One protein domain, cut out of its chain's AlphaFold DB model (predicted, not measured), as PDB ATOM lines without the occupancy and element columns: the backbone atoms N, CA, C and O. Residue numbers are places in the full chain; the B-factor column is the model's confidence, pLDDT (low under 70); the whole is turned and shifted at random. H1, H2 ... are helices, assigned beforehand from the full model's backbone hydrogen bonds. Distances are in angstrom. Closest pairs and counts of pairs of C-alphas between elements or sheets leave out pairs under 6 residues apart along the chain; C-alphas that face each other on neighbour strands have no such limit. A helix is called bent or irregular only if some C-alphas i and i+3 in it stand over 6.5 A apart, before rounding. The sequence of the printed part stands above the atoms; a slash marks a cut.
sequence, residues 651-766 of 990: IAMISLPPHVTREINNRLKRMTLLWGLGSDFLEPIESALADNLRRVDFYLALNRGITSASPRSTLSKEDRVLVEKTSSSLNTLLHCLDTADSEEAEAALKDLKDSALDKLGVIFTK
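AT A GLANCE: This is residues 651 to 766 of the 990 residues of an uncharacterized protein of Desulfovibrio ferrophilus (UniProt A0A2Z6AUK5). The model is an elongated helical bundle in which three longer helices, H1, H2 and H3, run roughly along the longest axis, and two short helices, H4 and then H5, follow one another along the side between H3 and H1. H5 slants more than H4, and the link from H1 folds back along the bundle before H2, which runs the same way as H1. The printed part has 116 residues with five named helices, H1 to H5 in order, and no named strand; its class is all helix. It is compact, with a radius of gyration of the C-alphas of 14.0 A, and spans 43 by 27 by 27 A.

IN THESE COORDINATES: H1, residues 658 to 674, begins at C-alpha 658 (237.310, 119.043, 192.949) and is 24.2 A long. H2, residues 686 to 704, is 27.9 A long and irregular: C-alphas 687 and 690 are 7.5 A apart. H3, residues 717 to 739, is the longest, 32.8 A from C-alpha 717 (224.633, 125.542, 226.812) to C-alpha 739. H4, residues 742 to 751, is 14.6 A long. H5, residues 754 to 764, is 15.1 A long and ends at C-alpha 764 (233.929, 115.355, 222.997).

HOW THE PARTS SIT: H1, H2, H3 and H4 form a bundle, helices grouped lengthwise. H1 and H3 are the hubs, touching three helices each, and are near each other. With residues 661 to 668 alone, H1 touches H2 at a steep tilt of 39 degrees, the same way; the closest C-alphas, of Asn 665 and Leu 689, are 7.1 A apart. H2 and H3 are a helical hairpin at a shallow tilt of 23 degrees, with C-alphas of Asp 697 and Ser 727 closest at 5.7 A. H3 and H4 are another, at a shallow tilt of 16 degrees, with Ser 729 and Ala 748 closest at 5.0 A between C-alphas. H1 touches H4 through residues 660 to 664 alone, closest at the C-alphas of Val 660 and Glu 746, 7.0 A. H5 touches H1, closest at the C-alphas of Leu 674 and Gly 761, 5.5 A, and H3, closest at those of Asp 719 and Ile 763, 6.6 A. H2 and H4 are apart; H4 and H5 meet only through their link. Every O i to N i+4 pair is within hydrogen-bond range in H1, H4 and H5; in H2 13 of 15 are, in H3 18 of 19.

THE WHOLE: The C-alphas farthest apart, of Met 653 and Thr 714, are 43.5 A apart. The printed part has no cut. The links H1 to H2 and H2 to H3 are long. Mean pLDDT of the printed part is 81.4; residues 651 to 655, 679, 684 to 687 and 708 to 711 are under 70.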
ATOM      1  N   ILE A 651     225.627 112.650 187.468       46.84
ATOM      2  CA  ILE A 651     226.368 113.036 188.685       46.84
ATOM      3  C   ILE A 651     227.476 114.060 188.368       46.84
ATOM      4  O   ILE A 651     227.718 114.967 189.160       46.84
ATOM      5  N   ALA A 652     228.127 113.963 187.204       44.06
ATOM      6  CA  ALA A 652     229.168 114.905 186.781       44.06
ATOM      7  C   ALA A 652     228.627 116.265 186.297       44.06
ATOM      8  O   ALA A 652     229.385 117.229 186.257       44.06
ATOM      9  N   MET A 653     227.338 116.380 185.946       44.03
ATOM     10  CA  MET A 653     226.732 117.659 185.540       44.03
ATOM     11  C   MET A 653     226.335 118.567 186.722       44.03
ATOM     12  O   MET A 653     225.989 119.721 186.484       44.03
ATOM     13  N   ILE A 654     226.409 118.085 187.976       52.06
ATOM     14  CA  ILE A 654     225.987 118.809 189.203       52.06
ATOM     15  C   ILE A 654     227.084 118.749 190.301       52.06
ATOM     16  O   ILE A 654     226.837 118.972 191.478       52.06
ATOM     17  N   SER A 655     228.338 118.419 189.973       63.47
ATOM     18  CA  SER A 655     229.371 118.227 191.006       63.47
ATOM     19  C   SER A 655     230.089 119.525 191.400       63.47
ATOM     20  O   SER A 655     230.592 120.237 190.530       63.47
ATOM     21  N   LEU A 656     230.232 119.774 192.711       72.81
ATOM     22  CA  LEU A 656     231.116 120.811 193.264       72.81
ATOM     23  C   LEU A 656     232.553 120.697 192.710       72.81
ATOM     24  O   LEU A 656     233.022 119.583 192.440       72.81
ATOM     25  N   PRO A 657     233.304 121.814 192.607       79.00
ATOM     26  CA  PRO A 657     234.687 121.791 192.146       79.00
ATOM     27  C   PRO A 657     235.562 120.794 192.937       79.00
ATOM     28  O   PRO A 657     235.439 120.704 194.165       79.00
ATOM     29  N   PRO A 658     236.501 120.073 192.289       74.25
ATOM     30  CA  PRO A 658     237.310 119.043 192.949       74.25
ATOM     31  C   PRO A 658     238.104 119.533 194.168       74.25
ATOM     32  O   PRO A 658     238.312 118.771 195.114       74.25
ATOM     33  N   HIS A 659     238.535 120.801 194.184       75.69
ATOM     34  CA  HIS A 659     239.243 121.378 195.332       75.69
ATOM     35  C   HIS A 659     238.333 121.527 196.557       75.69
ATOM     36  O   HIS A 659     238.772 121.220 197.664       75.69
ATOM     37  N   VAL A 660     237.065 121.909 196.359       79.75
ATOM     38  CA  VAL A 660     236.055 122.012 197.423       79.75
ATOM     39  C   VAL A 660     235.739 120.623 197.973       79.75
ATOM     40  O   VAL A 660     235.844 120.397 199.175       79.75
ATOM     41  N   THR A 661     235.467 119.652 197.098       79.31
ATOM     42  CA  THR A 661     235.211 118.246 197.461       79.31
ATOM     43  C   THR A 661     236.366 117.641 198.271       79.31
ATOM     44  O   THR A 661     236.156 116.971 199.291       79.31
ATOM     45  N   ARG A 662     237.612 117.913 197.864       78.75
ATOM     46  CA  ARG A 662     238.817 117.487 198.584       78.75
ATOM     47  C   ARG A 662     238.934 118.161 199.950       78.75
ATOM     48  O   ARG A 662     239.275 117.485 200.923       78.75
ATOM     49  N   GLU A 663     238.644 119.455 200.044       81.56
ATOM     50  CA  GLU A 663     238.705 120.190 201.309       81.56
ATOM     51  C   GLU A 663     237.637 119.705 202.300       81.56
ATOM     52  O   GLU A 663     237.963 119.451 203.461       81.56
ATOM     53  N   ILE A 664     236.406 119.439 201.847       85.38
ATOM     54  CA  ILE A 664     235.358 118.818 202.677       85.38
ATOM     55  C   ILE A 664     235.850 117.470 203.226       85.38
ATOM     56  O   ILE A 664     235.792 117.222 204.434       85.38
ATOM     57  N   ASN A 665     236.404 116.610 202.366       83.69
ATOM     58  CA  ASN A 665     236.954 115.317 202.779       83.69
ATOM     59  C   ASN A 665     238.095 115.451 203.800       83.69
ATOM     60  O   ASN A 665     238.160 114.680 204.764       83.69
ATOM     61  N   ASN A 666     238.987 116.428 203.627       84.50
ATOM     62  CA  ASN A 666     240.067 116.696 204.576       84.50
ATOM     63  C   ASN A 666     239.526 117.129 205.943       84.50
ATOM     64  O   ASN A 666     239.978 116.611 206.968       84.50
ATOM     65  N   ARG A 667     238.522 118.019 205.972       87.25
ATOM     66  CA  ARG A 667     237.880 118.464 207.218       87.25
ATOM     67  C   ARG A 667     237.185 117.312 207.935       87.25
ATOM     68  O   ARG A 667     237.391 117.149 209.136       87.25
ATOM     69  N   LEU A 668     236.472 116.445 207.216       88.69
ATOM     70  CA  LEU A 668     235.842 115.251 207.796       88.69
ATOM     71  C   LEU A 668     236.873 114.270 208.379       88.69
ATOM     72  O   LEU A 668     236.718 113.786 209.505       88.69
ATOM     73  N   LYS A 669     237.969 113.998 207.656       85.62
ATOM     74  CA  LYS A 669     239.076 113.162 208.161       85.62
ATOM     75  C   LYS A 669     239.709 113.765 209.416       85.62
ATOM     76  O   LYS A 669     240.018 113.045 210.363       85.62
ATOM     77  N   ARG A 670     239.873 115.088 209.455       84.25
ATOM     78  CA  ARG A 670     240.419 115.787 210.621       84.25
ATOM     79  C   ARG A 670     239.474 115.720 211.819       84.25
ATOM     80  O   ARG A 670     239.931 115.378 212.905       84.25
ATOM     81  N   MET A 671     238.179 115.974 211.620       88.06
ATOM     82  CA  MET A 671     237.144 115.844 212.653       88.06
ATOM     83  C   MET A 671     237.163 114.451 213.288       88.06
ATOM     84  O   MET A 671     237.286 114.314 214.500       88.06
ATOM     85  N   THR A 672     237.116 113.400 212.468       87.25
ATOM     86  CA  THR A 672     237.092 112.012 212.962       87.25
ATOM     87  C   THR A 672     238.359 111.612 213.713       87.25
ATOM     88  O   THR A 672     238.281 110.859 214.688       87.25
ATOM     89  N   LEU A 673     239.515 112.149 213.314       83.69
ATOM     90  CA  LEU A 673     240.777 111.961 214.022       83.69
ATOM     91  C   LEU A 673     240.800 112.701 215.367       83.69
ATOM     92  O   LEU A 673     241.120 112.089 216.383       83.69
ATOM     93  N   LEU A 674     240.415 113.981 215.390       82.69
ATOM     94  CA  LEU A 674     240.374 114.796 216.611       82.69
ATOM     95  C   LEU A 674     239.374 114.256 217.638       82.69
ATOM     96  O   LEU A 674     239.611 114.347 218.839       82.69
ATOM     97  N   TRP A 675     238.264 113.679 217.181       84.44
ATOM     98  CA  TRP A 675     237.206 113.175 218.058       84.44
ATOM     99  C   TRP A 675     237.408 111.713 218.478       84.44
ATOM    100  O   TRP A 675     236.575 111.169 219.198       84.44
ATOM    101  N   GLY A 676     238.490 111.063 218.032       75.12
ATOM    102  CA  GLY A 676     238.812 109.677 218.389       75.12
ATOM    103  C   GLY A 676     237.944 108.613 217.703       75.12
ATOM    104  O   GLY A 676     237.961 107.457 218.120       75.12
ATOM    105  N   LEU A 677     237.203 108.967 216.646       77.50
ATOM    106  CA  LEU A 677     236.334 108.041 215.903       77.50
ATOM    107  C   LEU A 677     237.126 107.048 215.037       77.50
ATOM    108  O   LEU A 677     236.647 105.948 214.757       77.50
ATOM    109  N   GLY A 678     238.359 107.408 214.672       75.06
ATOM    110  CA  GLY A 678     239.242 106.602 213.830       75.06
ATOM    111  C   GLY A 678     238.956 106.761 212.334       75.06
ATOM    112  O   GLY A 678     237.892 107.219 211.925       75.06
ATOM    113  N   SER A 679     239.924 106.368 211.501       66.38
ATOM    114  CA  SER A 679     239.856 106.513 210.036       66.38
ATOM    115  C   SER A 679     238.746 105.689 209.383       66.38
ATOM    116  O   SER A 679     238.268 106.055 208.317       66.38
ATOM    117  N   ASP A 680     238.330 104.598 210.027       73.88
ATOM    118  CA  ASP A 680     237.326 103.663 209.503       73.88
ATOM    119  C   ASP A 680     235.883 104.175 209.669       73.88
ATOM    120  O   ASP A 680     234.938 103.528 209.219       73.88
ATOM    121  N   PHE A 681     235.689 105.311 210.353       80.56
ATOM    122  CA  PHE A 681     234.367 105.915 210.535       80.56
ATOM    123  C   PHE A 681     233.799 106.472 209.220       80.56
ATOM    124  O   PHE A 681     232.585 106.426 208.996       80.56
ATOM    125  N   LEU A 682     234.680 106.967 208.346       83.94
ATOM    126  CA  LEU A 682     234.333 107.479 207.022       83.94
ATOM    127  C   LEU A 682     234.518 106.394 205.966       83.94
ATOM    128  O   LEU A 682     235.430 105.571 206.043       83.94
ATOM    129  N   GLU A 683     233.675 106.424 204.943       77.88
ATOM    130  CA  GLU A 683     233.870 105.606 203.756       77.88
ATOM    131  C   GLU A 683     234.920 106.250 202.835       77.88
ATOM    132  O   GLU A 683     234.857 107.455 202.590       77.88
ATOM    133  N   PRO A 684     235.896 105.481 202.316       64.69
ATOM    134  CA  PRO A 684     237.059 106.032 201.614       64.69
ATOM    135  C   PRO A 684     236.794 106.466 200.160       64.69
ATOM    136  O   PRO A 684     237.722 106.932 199.507       64.69
ATOM    137  N   ILE A 685     235.575 106.293 199.636       62.97
ATOM    138  CA  ILE A 685     235.233 106.584 198.235       62.97
ATOM    139  C   ILE A 685     234.688 108.016 198.122       62.97
ATOM    140  O   ILE A 685     233.850 108.411 198.927       62.97
ATOM    141  N   GLU A 686     235.106 108.779 197.108       56.47
ATOM    142  CA  GLU A 686     234.612 110.149 196.868       56.47
ATOM    143  C   GLU A 686     233.090 110.214 196.663       56.47
ATOM    144  O   GLU A 686     232.441 111.126 197.169       56.47
ATOM    145  N   SER A 687     232.493 109.194 196.035       62.69
ATOM    146  CA  SER A 687     231.036 109.064 195.884       62.69
ATOM    147  C   SER A 687     230.283 108.907 197.213       62.69
ATOM    148  O   SER A 687     229.062 109.015 197.234       62.69
ATOM    149  N   ALA A 688     230.986 108.646 198.320       74.31
ATOM    150  CA  ALA A 688     230.405 108.530 199.653       74.31
ATOM    151  C   ALA A 688     230.447 109.853 200.442       74.31
ATOM    152  O   ALA A 688     230.141 109.859 201.634       74.31
ATOM    153  N   LEU A 689     230.821 110.980 199.819       82.12
ATOM    154  CA  LEU A 689     230.943 112.271 200.505       82.12
ATOM    155  C   LEU A 689     229.643 112.705 201.198       82.12
ATOM    156  O   LEU A 689     229.669 113.061 202.377       82.12
ATOM    157  N   ALA A 690     228.506 112.613 200.504       83.62
ATOM    158  CA  ALA A 690     227.198 112.939 201.074       83.62
ATOM    159  C   ALA A 690     226.868 112.049 202.285       83.62
ATOM    160  O   ALA A 690     226.400 112.527 203.320       83.62
ATOM    161  N   ASP A 691     227.167 110.755 202.200       81.38
ATOM    162  CA  ASP A 691     226.926 109.820 203.298       81.38
ATOM    163  C   ASP A 691     227.888 110.041 204.470       81.38
ATOM    164  O   ASP A 691     227.481 109.925 205.627       81.38
ATOM    165  N   ASN A 692     229.133 110.428 204.197       87.69
ATOM    166  CA  ASN A 692     230.113 110.814 205.206       87.69
ATOM    167  C   ASN A 692     229.686 112.083 205.958       87.69
ATOM    168  O   ASN A 692     229.758 112.105 207.188       87.69
ATOM    169  N   LEU A 693     229.172 113.098 205.255       89.50
ATOM    170  CA  LEU A 693     228.583 114.290 205.875       89.50
ATOM    171  C   LEU A 693     227.407 113.913 206.788       89.50
ATOM    172  O   LEU A 693     227.403 114.282 207.962       89.50
ATOM    173  N   ARG A 694     226.467 113.087 206.301       89.12
ATOM    174  CA  ARG A 694     225.321 112.599 207.098       89.12
ATOM    175  C   ARG A 694     225.751 111.794 208.323       89.12
ATOM    176  O   ARG A 694     225.106 111.879 209.366       89.12
ATOM    177  N   ARG A 695     226.813 110.988 208.215       90.75
ATOM    178  CA  ARG A 695     227.354 110.196 209.336       90.75
ATOM    179  C   ARG A 695     227.888 111.099 210.441       90.75
ATOM    180  O   ARG A 695     227.593 110.869 211.615       90.75
ATOM    181  N   VAL A 696     228.670 112.109 210.065       91.38
ATOM    182  CA  VAL A 696     229.241 113.076 211.009       91.38
ATOM    183  C   VAL A 696     228.135 113.926 211.632       91.38
ATOM    184  O   VAL A 696     228.101 114.050 212.853       91.38
ATOM    185  N   ASP A 697     227.183 114.425 210.842       91.12
ATOM    186  CA  ASP A 697     226.044 115.189 211.361       91.12
ATOM    187  C   ASP A 697     225.199 114.369 212.352       91.12
ATOM    188  O   ASP A 697     224.914 114.823 213.460       91.12
ATOM    189  N   PHE A 698     224.902 113.104 212.037       89.69
ATOM    190  CA  PHE A 698     224.174 112.226 212.956       89.69
ATOM    191  C   PHE A 698     224.938 111.975 214.263       89.69
ATOM    192  O   PHE A 698     224.338 111.930 215.338       89.69
ATOM    193  N   TYR A 699     226.269 111.866 214.205       90.25
ATOM    194  CA  TYR A 699     227.101 111.804 215.405       90.25
ATOM    195  C   TYR A 699     227.007 113.092 216.245       90.25
ATOM    196  O   TYR A 699     226.903 113.018 217.474       90.25
ATOM    197  N   LEU A 700     226.982 114.275 215.623       90.19
ATOM    198  CA  LEU A 700     226.756 115.539 216.335       90.19
ATOM    199  C   LEU A 700     225.353 115.589 216.958       90.19
ATOM    200  O   LEU A 700     225.208 115.954 218.126       90.19
ATOM    201  N   ALA A 701     224.331 115.154 216.222       87.94
ATOM    202  CA  ALA A 701     222.951 115.099 216.694       87.94
ATOM    203  C   ALA A 701     222.781 114.166 217.911       87.94
ATOM    204  O   ALA A 701     222.046 114.506 218.845       87.94
ATOM    205  N   LEU A 702     223.507 113.038 217.946       87.06
ATOM    206  CA  LEU A 702     223.570 112.142 219.108       87.06
ATOM    207  C   LEU A 702     224.133 112.857 220.345       87.06
ATOM    208  O   LEU A 702     223.551 112.769 221.424       87.06
ATOM    209  N   ASN A 703     225.230 113.609 220.199       85.94
ATOM    210  CA  ASN A 703     225.824 114.373 221.306       85.94
ATOM    211  C   ASN A 703     224.897 115.505 221.802       85.94
ATOM    212  O   ASN A 703     224.866 115.808 222.998       85.94
ATOM    213  N   ARG A 704     224.098 116.105 220.909       86.00
ATOM    214  CA  ARG A 704     223.113 117.150 221.253       86.00
ATOM    215  C   ARG A 704     221.855 116.616 221.941       86.00
ATOM    216  O   ARG A 704     221.086 117.419 222.469       86.00
ATOM    217  N   GLY A 705     221.629 115.302 221.952       81.19
ATOM    218  CA  GLY A 705     220.421 114.723 222.539       81.19
ATOM    219  C   GLY A 705     219.155 114.945 221.700       81.19
ATOM    220  O   GLY A 705     218.069 115.000 222.267       81.19
ATOM    221  N   ILE A 706     219.284 115.162 220.383       81.38
ATOM    222  CA  ILE A 706     218.157 115.528 219.494       81.38
ATOM    223  C   ILE A 706     217.659 114.324 218.681       81.38
ATOM    224  O   ILE A 706     216.552 114.326 218.149       81.38
ATOM    225  N   THR A 707     218.456 113.262 218.591       78.25
ATOM    226  CA  THR A 707     218.029 112.033 217.919       78.25
ATOM    227  C   THR A 707     217.080 111.225 218.803       78.25
ATOM    228  O   THR A 707     217.192 111.217 220.024       78.25
ATOM    229  N   SER A 708     216.199 110.440 218.194       69.56
ATOM    230  CA  SER A 708     215.340 109.508 218.933       69.56
ATOM    231  C   SER A 708     216.109 108.378 219.640       69.56
ATOM    232  O   SER A 708     215.555 107.729 220.519       69.56
ATOM    233  N   ALA A 709     217.385 108.175 219.293       64.38
ATOM    234  CA  ALA A 709     218.287 107.215 219.922       64.38
ATOM    235  C   ALA A 709     219.157 107.813 221.047       64.38
ATOM    236  O   ALA A 709     219.902 107.077 221.691       64.38
ATOM    237  N   SER A 710     219.159 109.136 221.255       68.12
ATOM    238  CA  SER A 710     220.172 109.763 222.113       68.12
ATOM    239  C   SER A 710     219.806 109.767 223.597       68.12
ATOM    240  O   SER A 710     218.661 110.064 223.944       68.12
ATOM    241  N   PRO A 711     220.785 109.542 224.491       69.31
ATOM    242  CA  PRO A 711     220.614 109.816 225.910       69.31
ATOM    243  C   PRO A 711     220.477 111.326 226.157       69.31
ATOM    244  O   PRO A 711     220.735 112.150 225.273       69.31
ATOM    245  N   ARG A 712     220.115 111.712 227.389       75.31
ATOM    246  CA  ARG A 712     220.145 113.124 227.802       75.31
ATOM    247  C   ARG A 712     221.533 113.714 227.526       75.31
ATOM    248  O   ARG A 712     222.544 113.129 227.916       75.31
ATOM    249  N   SER A 713     221.573 114.858 226.845       79.38
ATOM    250  CA  SER A 713     222.833 115.532 226.526       79.38
ATOM    251  C   SER A 713     223.528 115.995 227.807       79.38
ATOM    252  O   SER A 713     222.898 116.610 228.665       79.38
ATOM    253  N   THR A 714     224.825 115.709 227.919       80.44
ATOM    254  CA  THR A 714     225.701 116.183 229.005       80.44
ATOM    255  C   THR A 714     226.414 117.494 228.655       80.44
ATOM    256  O   THR A 714     227.230 117.982 229.433       80.44
ATOM    257  N   LEU A 715     226.123 118.068 227.481       84.62
ATOM    258  CA  LEU A 715     226.751 119.295 226.996       84.62
ATOM    259  C   LEU A 715     226.232 120.526 227.746       84.62
ATOM    260  O   LEU A 715     225.030 120.654 227.999       84.62
ATOM    261  N   SER A 716     227.130 121.471 228.038       87.00
ATOM    262  CA  SER A 716     226.734 122.796 228.523       87.00
ATOM    263  C   SER A 716     225.984 123.574 227.428       87.00
ATOM    264  O   SER A 716     226.031 123.221 226.247       87.00
ATOM    265  N   LYS A 717     225.297 124.666 227.797       85.69
ATOM    266  CA  LYS A 717     224.633 125.542 226.812       85.69
ATOM    267  C   LYS A 717     225.627 126.084 225.776       85.69
ATOM    268  O   LYS A 717     225.317 126.083 224.591       85.69
ATOM    269  N   GLU A 718     226.819 126.482 226.214       86.69
ATOM    270  CA  GLU A 718     227.889 127.003 225.352       86.69
ATOM    271  C   GLU A 718     228.448 125.924 224.415       86.69
ATOM    272  O   GLU A 718     228.570 126.150 223.210       86.69
ATOM    273  N   ASP A 719     228.705 124.719 224.938       89.06
ATOM    274  CA  ASP A 719     229.175 123.586 224.135       89.06
ATOM    275  C   ASP A 719     228.144 123.210 223.063       89.06
ATOM    276  O   ASP A 719     228.483 122.942 221.909       89.06
ATOM    277  N   ARG A 720     226.858 123.219 223.436       87.25
ATOM    278  CA  ARG A 720     225.748 122.876 222.544       87.25
ATOM    279  C   ARG A 720     225.633 123.850 221.372       87.25
ATOM    280  O   ARG A 720     225.391 123.386 220.261       87.25
ATOM    281  N   VAL A 721     225.854 125.149 221.595       90.00
ATOM    282  CA  VAL A 721     225.868 126.172 220.531       90.00
ATOM    283  C   VAL A 721     226.985 125.900 219.521       90.00
ATOM    284  O   VAL A 721     226.759 125.998 218.316       90.00
ATOM    285  N   LEU A 722     228.175 125.501 219.980       88.69
ATOM    286  CA  LEU A 722     229.288 125.199 219.074       88.69
ATOM    287  C   LEU A 722     229.026 123.937 218.233       88.69
ATOM    288  O   LEU A 722     229.287 123.923 217.026       88.69
ATOM    289  N   VAL A 723     228.474 122.888 218.851       89.62
ATOM    290  CA  VAL A 723     228.081 121.654 218.149       89.62
ATOM    291  C   VAL A 723     226.954 121.928 217.144       89.62
ATOM    292  O   VAL A 723     226.961 121.384 216.042       89.62
ATOM    293  N   GLU A 724     226.010 122.801 217.493       91.00
ATOM    294  CA  GLU A 724     224.924 123.234 216.614       91.00
ATOM    295  C   GLU A 724     225.420 124.025 215.409       91.00
ATOM    296  O   GLU A 724     225.081 123.663 214.286       91.00
ATOM    297  N   LYS A 725     226.294 125.020 215.613       90.50
ATOM    298  CA  LYS A 725     226.898 125.779 214.510       90.50
ATOM    299  C   LYS A 725     227.596 124.850 213.509       90.50
ATOM    300  O   LYS A 725     227.439 125.005 212.304       90.50
ATOM    301  N   THR A 726     228.312 123.849 214.016       90.31
ATOM    302  CA  THR A 726     229.018 122.855 213.191       90.31
ATOM    303  C   THR A 726     228.050 121.982 212.393       90.31
ATOM    304  O   THR A 726     228.269 121.753 211.209       90.31
ATOM    305  N   SER A 727     226.966 121.516 213.021       91.06
ATOM    306  CA  SER A 727     225.904 120.754 212.350       91.06
ATOM    307  C   SER A 727     225.227 121.585 211.253       91.06
ATOM    308  O   SER A 727     225.013 121.079 210.155       91.06
ATOM    309  N   SER A 728     224.986 122.882 211.479       92.25
ATOM    310  CA  SER A 728     224.477 123.786 210.439       92.25
ATOM    311  C   SER A 728     225.428 123.882 209.245       92.25
ATOM    312  O   SER A 728     224.987 123.679 208.120       92.25
ATOM    313  N   SER A 729     226.732 124.082 209.471       91.88
ATOM    314  CA  SER A 729     227.720 124.117 208.381       91.88
ATOM    315  C   SER A 729     227.794 122.793 207.606       91.88
ATOM    316  O   SER A 729     227.933 122.811 206.388       91.88
ATOM    317  N   LEU A 730     227.664 121.637 208.272       91.75
ATOM    318  CA  LEU A 730     227.615 120.334 207.588       91.75
ATOM    319  C   LEU A 730     226.345 120.157 206.747       91.75
ATOM    320  O   LEU A 730     226.418 119.587 205.661       91.75
ATOM    321  N   ASN A 731     225.200 120.646 207.225       89.69
ATOM    322  CA  ASN A 731     223.947 120.611 206.470       89.69
ATOM    323  C   ASN A 731     223.984 121.550 205.258       89.69
ATOM    324  O   ASN A 731     223.510 121.162 204.193       89.69
ATOM    325  N   THR A 732     224.611 122.725 205.379       90.62
ATOM    326  CA  THR A 732     224.896 123.600 204.232       90.62
ATOM    327  C   THR A 732     225.766 122.877 203.206       90.62
ATOM    328  O   THR A 732     225.391 122.802 202.045       90.62
ATOM    329  N   LEU A 733     226.859 122.224 203.626       89.25
ATOM    330  CA  LEU A 733     227.697 121.435 202.710       89.25
ATOM    331  C   LEU A 733     226.937 120.285 202.038       89.25
ATOM    332  O   LEU A 733     227.197 119.982 200.877       89.25
ATOM    333  N   LEU A 734     226.008 119.643 202.751       87.12
ATOM    334  CA  LEU A 734     225.141 118.621 202.173       87.12
ATOM    335  C   LEU A 734     224.223 119.214 201.095       87.12
ATOM    336  O   LEU A 734     224.071 118.614 200.040       87.12
ATOM    337  N   HIS A 735     223.646 120.390 201.350       86.31
ATOM    338  CA  HIS A 735     222.806 121.096 200.388       86.31
ATOM    339  C   HIS A 735     223.591 121.499 199.134       86.31
ATOM    340  O   HIS A 735     223.131 121.244 198.025       86.31
ATOM    341  N   CYS A 736     224.811 122.016 199.302       85.12
ATOM    342  CA  CYS A 736     225.688 122.397 198.194       85.12
ATOM    343  C   CYS A 736     226.085 121.213 197.295       85.12
ATOM    344  O   CYS A 736     226.402 121.419 196.127       85.12
ATOM    345  N   LEU A 737     226.071 119.971 197.803       80.81
ATOM    346  CA  LEU A 737     226.276 118.781 196.964       80.81
ATOM    347  C   LEU A 737     225.096 118.508 196.027       80.81
ATOM    348  O   LEU A 737     225.310 117.947 194.957       80.81
ATOM    349  N   ASP A 738     223.884 118.900 196.420       77.06
ATOM    350  CA  ASP A 738     222.680 118.744 195.602       77.06
ATOM    351  C   ASP A 738     222.483 119.943 194.648       77.06
ATOM    352  O   ASP A 738     221.921 119.780 193.566       77.06
ATOM    353  N   THR A 739     222.942 121.145 195.028       78.88
ATOM    354  CA  THR A 739     222.767 122.395 194.254       78.88
ATOM    355  C   THR A 739     223.988 122.830 193.440       78.88
ATOM    356  O   THR A 739     223.864 123.731 192.615       78.88
ATOM    357  N   ALA A 740     225.148 122.202 193.650       78.50
ATOM    358  CA  ALA A 740     226.442 122.566 193.062       78.50
ATOM    359  C   ALA A 740     226.945 123.989 193.398       78.50
ATOM    360  O   ALA A 740     227.797 124.522 192.685       78.50
ATOM    361  N   ASP A 741     226.463 124.606 194.484       82.50
ATOM    362  CA  ASP A 741     226.875 125.955 194.897       82.50
ATOM    363  C   ASP A 741     228.250 125.947 195.591       82.50
ATOM    364  O   ASP A 741     228.397 125.571 196.759       82.50
ATOM    365  N   SER A 742     229.288 126.353 194.856       81.75
ATOM    366  CA  SER A 742     230.659 126.388 195.368       81.75
ATOM    367  C   SER A 742     230.935 127.537 196.337       81.75
ATOM    368  O   SER A 742     231.774 127.377 197.221       81.75
ATOM    369  N   GLU A 743     230.267 128.685 196.192       84.69
ATOM    370  CA  GLU A 743     230.520 129.851 197.050       84.69
ATOM    371  C   GLU A 743     229.964 129.615 198.455       84.69
ATOM    372  O   GLU A 743     230.646 129.867 199.458       84.69
ATOM    373  N   GLU A 744     228.758 129.052 198.535       87.44
ATOM    374  CA  GLU A 744     228.135 128.675 199.799       87.44
ATOM    375  C   GLU A 744     228.907 127.531 200.485       87.44
ATOM    376  O   GLU A 744     229.139 127.568 201.700       87.44
ATOM    377  N   ALA A 745     229.422 126.566 199.712       85.75
ATOM    378  CA  ALA A 745     230.271 125.501 200.240       85.75
ATOM    379  C   ALA A 745     231.587 126.038 200.833       85.75
ATOM    380  O   ALA A 745     232.004 125.632 201.922       85.75
ATOM    381  N   GLU A 746     232.242 126.984 200.157       86.81
ATOM    382  CA  GLU A 746     233.457 127.628 200.662       86.81
ATOM    383  C   GLU A 746     233.188 128.491 201.905       86.81
ATOM    384  O   GLU A 746     234.014 128.527 202.825       86.81
ATOM    385  N   ALA A 747     232.028 129.150 201.987       88.38
ATOM    386  CA  ALA A 747     231.600 129.868 203.186       88.38
ATOM    387  C   ALA A 747     231.389 128.915 204.377       88.38
ATOM    388  O   ALA A 747     231.917 129.168 205.463       88.38
ATOM    389  N   ALA A 748     230.718 127.779 204.168       89.19
ATOM    390  CA  ALA A 748     230.530 126.765 205.204       89.19
ATOM    391  C   ALA A 748     231.865 126.148 205.669       89.19
ATOM    392  O   ALA A 748     232.073 125.937 206.865       89.19
ATOM    393  N   LEU A 749     232.821 125.930 204.757       88.62
ATOM    394  CA  LEU A 749     234.175 125.477 205.104       88.62
ATOM    395  C   LEU A 749     234.949 126.503 205.948       88.62
ATOM    396  O   LEU A 749     235.709 126.111 206.838       88.62
ATOM    397  N   LYS A 750     234.731 127.811 205.740       87.69
ATOM    398  CA  LYS A 750     235.324 128.872 206.578       87.69
ATOM    399  C   LYS A 750     234.799 128.864 208.013       87.69
ATOM    400  O   LYS A 750     235.488 129.380 208.891       87.69
ATOM    401  N   ASP A 751     233.634 128.284 208.281       84.94
ATOM    402  CA  ASP A 751     233.146 128.087 209.648       84.94
ATOM    403  C   ASP A 751     233.746 126.840 210.324       84.94
ATOM    404  O   ASP A 751     233.810 126.771 211.553       84.94
ATOM    405  N   LEU A 752     234.285 125.899 209.541       87.00
ATOM    406  CA  LEU A 752     234.912 124.651 209.994       87.00
ATOM    407  C   LEU A 752     236.447 124.761 210.132       87.00
ATOM    408  O   LEU A 752     237.186 123.835 209.790       87.00
ATOM    409  N   LYS A 753     236.952 125.893 210.645       85.50
ATOM    410  CA  LYS A 753     238.397 126.112 210.872       85.50
ATOM    411  C   LYS A 753     238.950 125.219 211.980       85.50
ATOM    412  O   LYS A 753     238.240 124.864 212.920       85.50
ATOM    413  N   ASP A 754     240.256 124.962 211.936       78.50
ATOM    414  CA  ASP A 754     240.947 124.076 212.886       78.50
ATOM    415  C   ASP A 754     240.728 124.464 214.355       78.50
ATOM    416  O   ASP A 754     240.453 123.602 215.182       78.50
ATOM    417  N   SER A 755     240.696 125.763 214.671       81.94
ATOM    418  CA  SER A 755     240.420 126.236 216.033       81.94
ATOM    419  C   SER A 755     239.012 125.895 216.540       81.94
ATOM    420  O   SER A 755     238.822 125.714 217.743       81.94
ATOM    421  N   ALA A 756     238.015 125.795 215.654       82.00
ATOM    422  CA  ALA A 756     236.671 125.340 216.007       82.00
ATOM    423  C   ALA A 756     236.639 123.814 216.186       82.00
ATOM    424  O   ALA A 756     236.026 123.319 217.134       82.00
ATOM    425  N   LEU A 757     237.353 123.073 215.332       85.56
ATOM    426  CA  LEU A 757     237.448 121.611 215.410       85.56
ATOM    427  C   LEU A 757     238.181 121.136 216.669       85.56
ATOM    428  O   LEU A 757     237.748 120.166 217.290       85.56
ATOM    429  N   ASP A 758     239.236 121.839 217.082       83.38
ATOM    430  CA  ASP A 758     239.979 121.547 218.310       83.38
ATOM    431  C   ASP A 758     239.111 121.788 219.555       83.38
ATOM    432  O   ASP A 758     239.068 120.947 220.456       83.38
ATOM    433  N   LYS A 759     238.335 122.884 219.579       85.31
ATOM    434  CA  LYS A 759     237.350 123.145 220.645       85.31
ATOM    435  C   LYS A 759     236.298 122.037 220.727       85.31
ATOM    436  O   LYS A 759     235.999 121.571 221.824       85.31
ATOM    437  N   LEU A 760     235.779 121.566 219.590       84.38
ATOM    438  CA  LEU A 760     234.868 120.412 219.547       84.38
ATOM    439  C   LEU A 760     235.539 119.124 220.037       84.38
ATOM    440  O   LEU A 760     234.909 118.342 220.745       84.38
ATOM    441  N   GLY A 761     236.818 118.918 219.714       83.19
ATOM    442  CA  GLY A 761     237.614 117.811 220.242       83.19
ATOM    443  C   GLY A 761     237.643 117.809 221.770       83.19
ATOM    444  O   GLY A 761     237.354 116.784 222.382       83.19
ATOM    445  N   VAL A 762     237.887 118.968 222.392       82.62
ATOM    446  CA  VAL A 762     237.841 119.132 223.858       82.62
ATOM    447  C   VAL A 762     236.436 118.893 224.416       82.62
ATOM    448  O   VAL A 762     236.292 118.281 225.470       82.62
ATOM    449  N   ILE A 763     235.380 119.321 223.721       85.00
ATOM    450  CA  ILE A 763     233.999 119.038 224.139       85.00
ATOM    451  C   ILE A 763     233.733 117.526 224.148       85.00
ATOM    452  O   ILE A 763     233.150 117.010 225.100       85.00
ATOM    453  N   PHE A 764     234.191 116.791 223.132       82.81
ATOM    454  CA  PHE A 764     233.929 115.355 222.997       82.81
ATOM    455  C   PHE A 764     234.813 114.440 223.853       82.81
ATOM    456  O   PHE A 764     234.587 113.225 223.847       82.81
ATOM    457  N   THR A 765     235.767 114.983 224.620       77.44
ATOM    458  CA  THR A 765     236.446 114.242 225.700       77.44
ATOM    459  C   THR A 765     235.669 114.268 227.018       77.44
ATOM    460  O   THR A 765     235.961 113.466 227.909       77.44
ATOM    461  N   LYS A 766     234.663 115.146 227.152       77.94
ATOM    462  CA  LYS A 766     233.831 115.231 228.356       77.94
ATOM    463  C   LYS A 766     232.997 113.950 228.549       77.94
ATOM    464  O   LYS A 766     232.647 113.280 227.571       77.94
TER     465      LYS A 766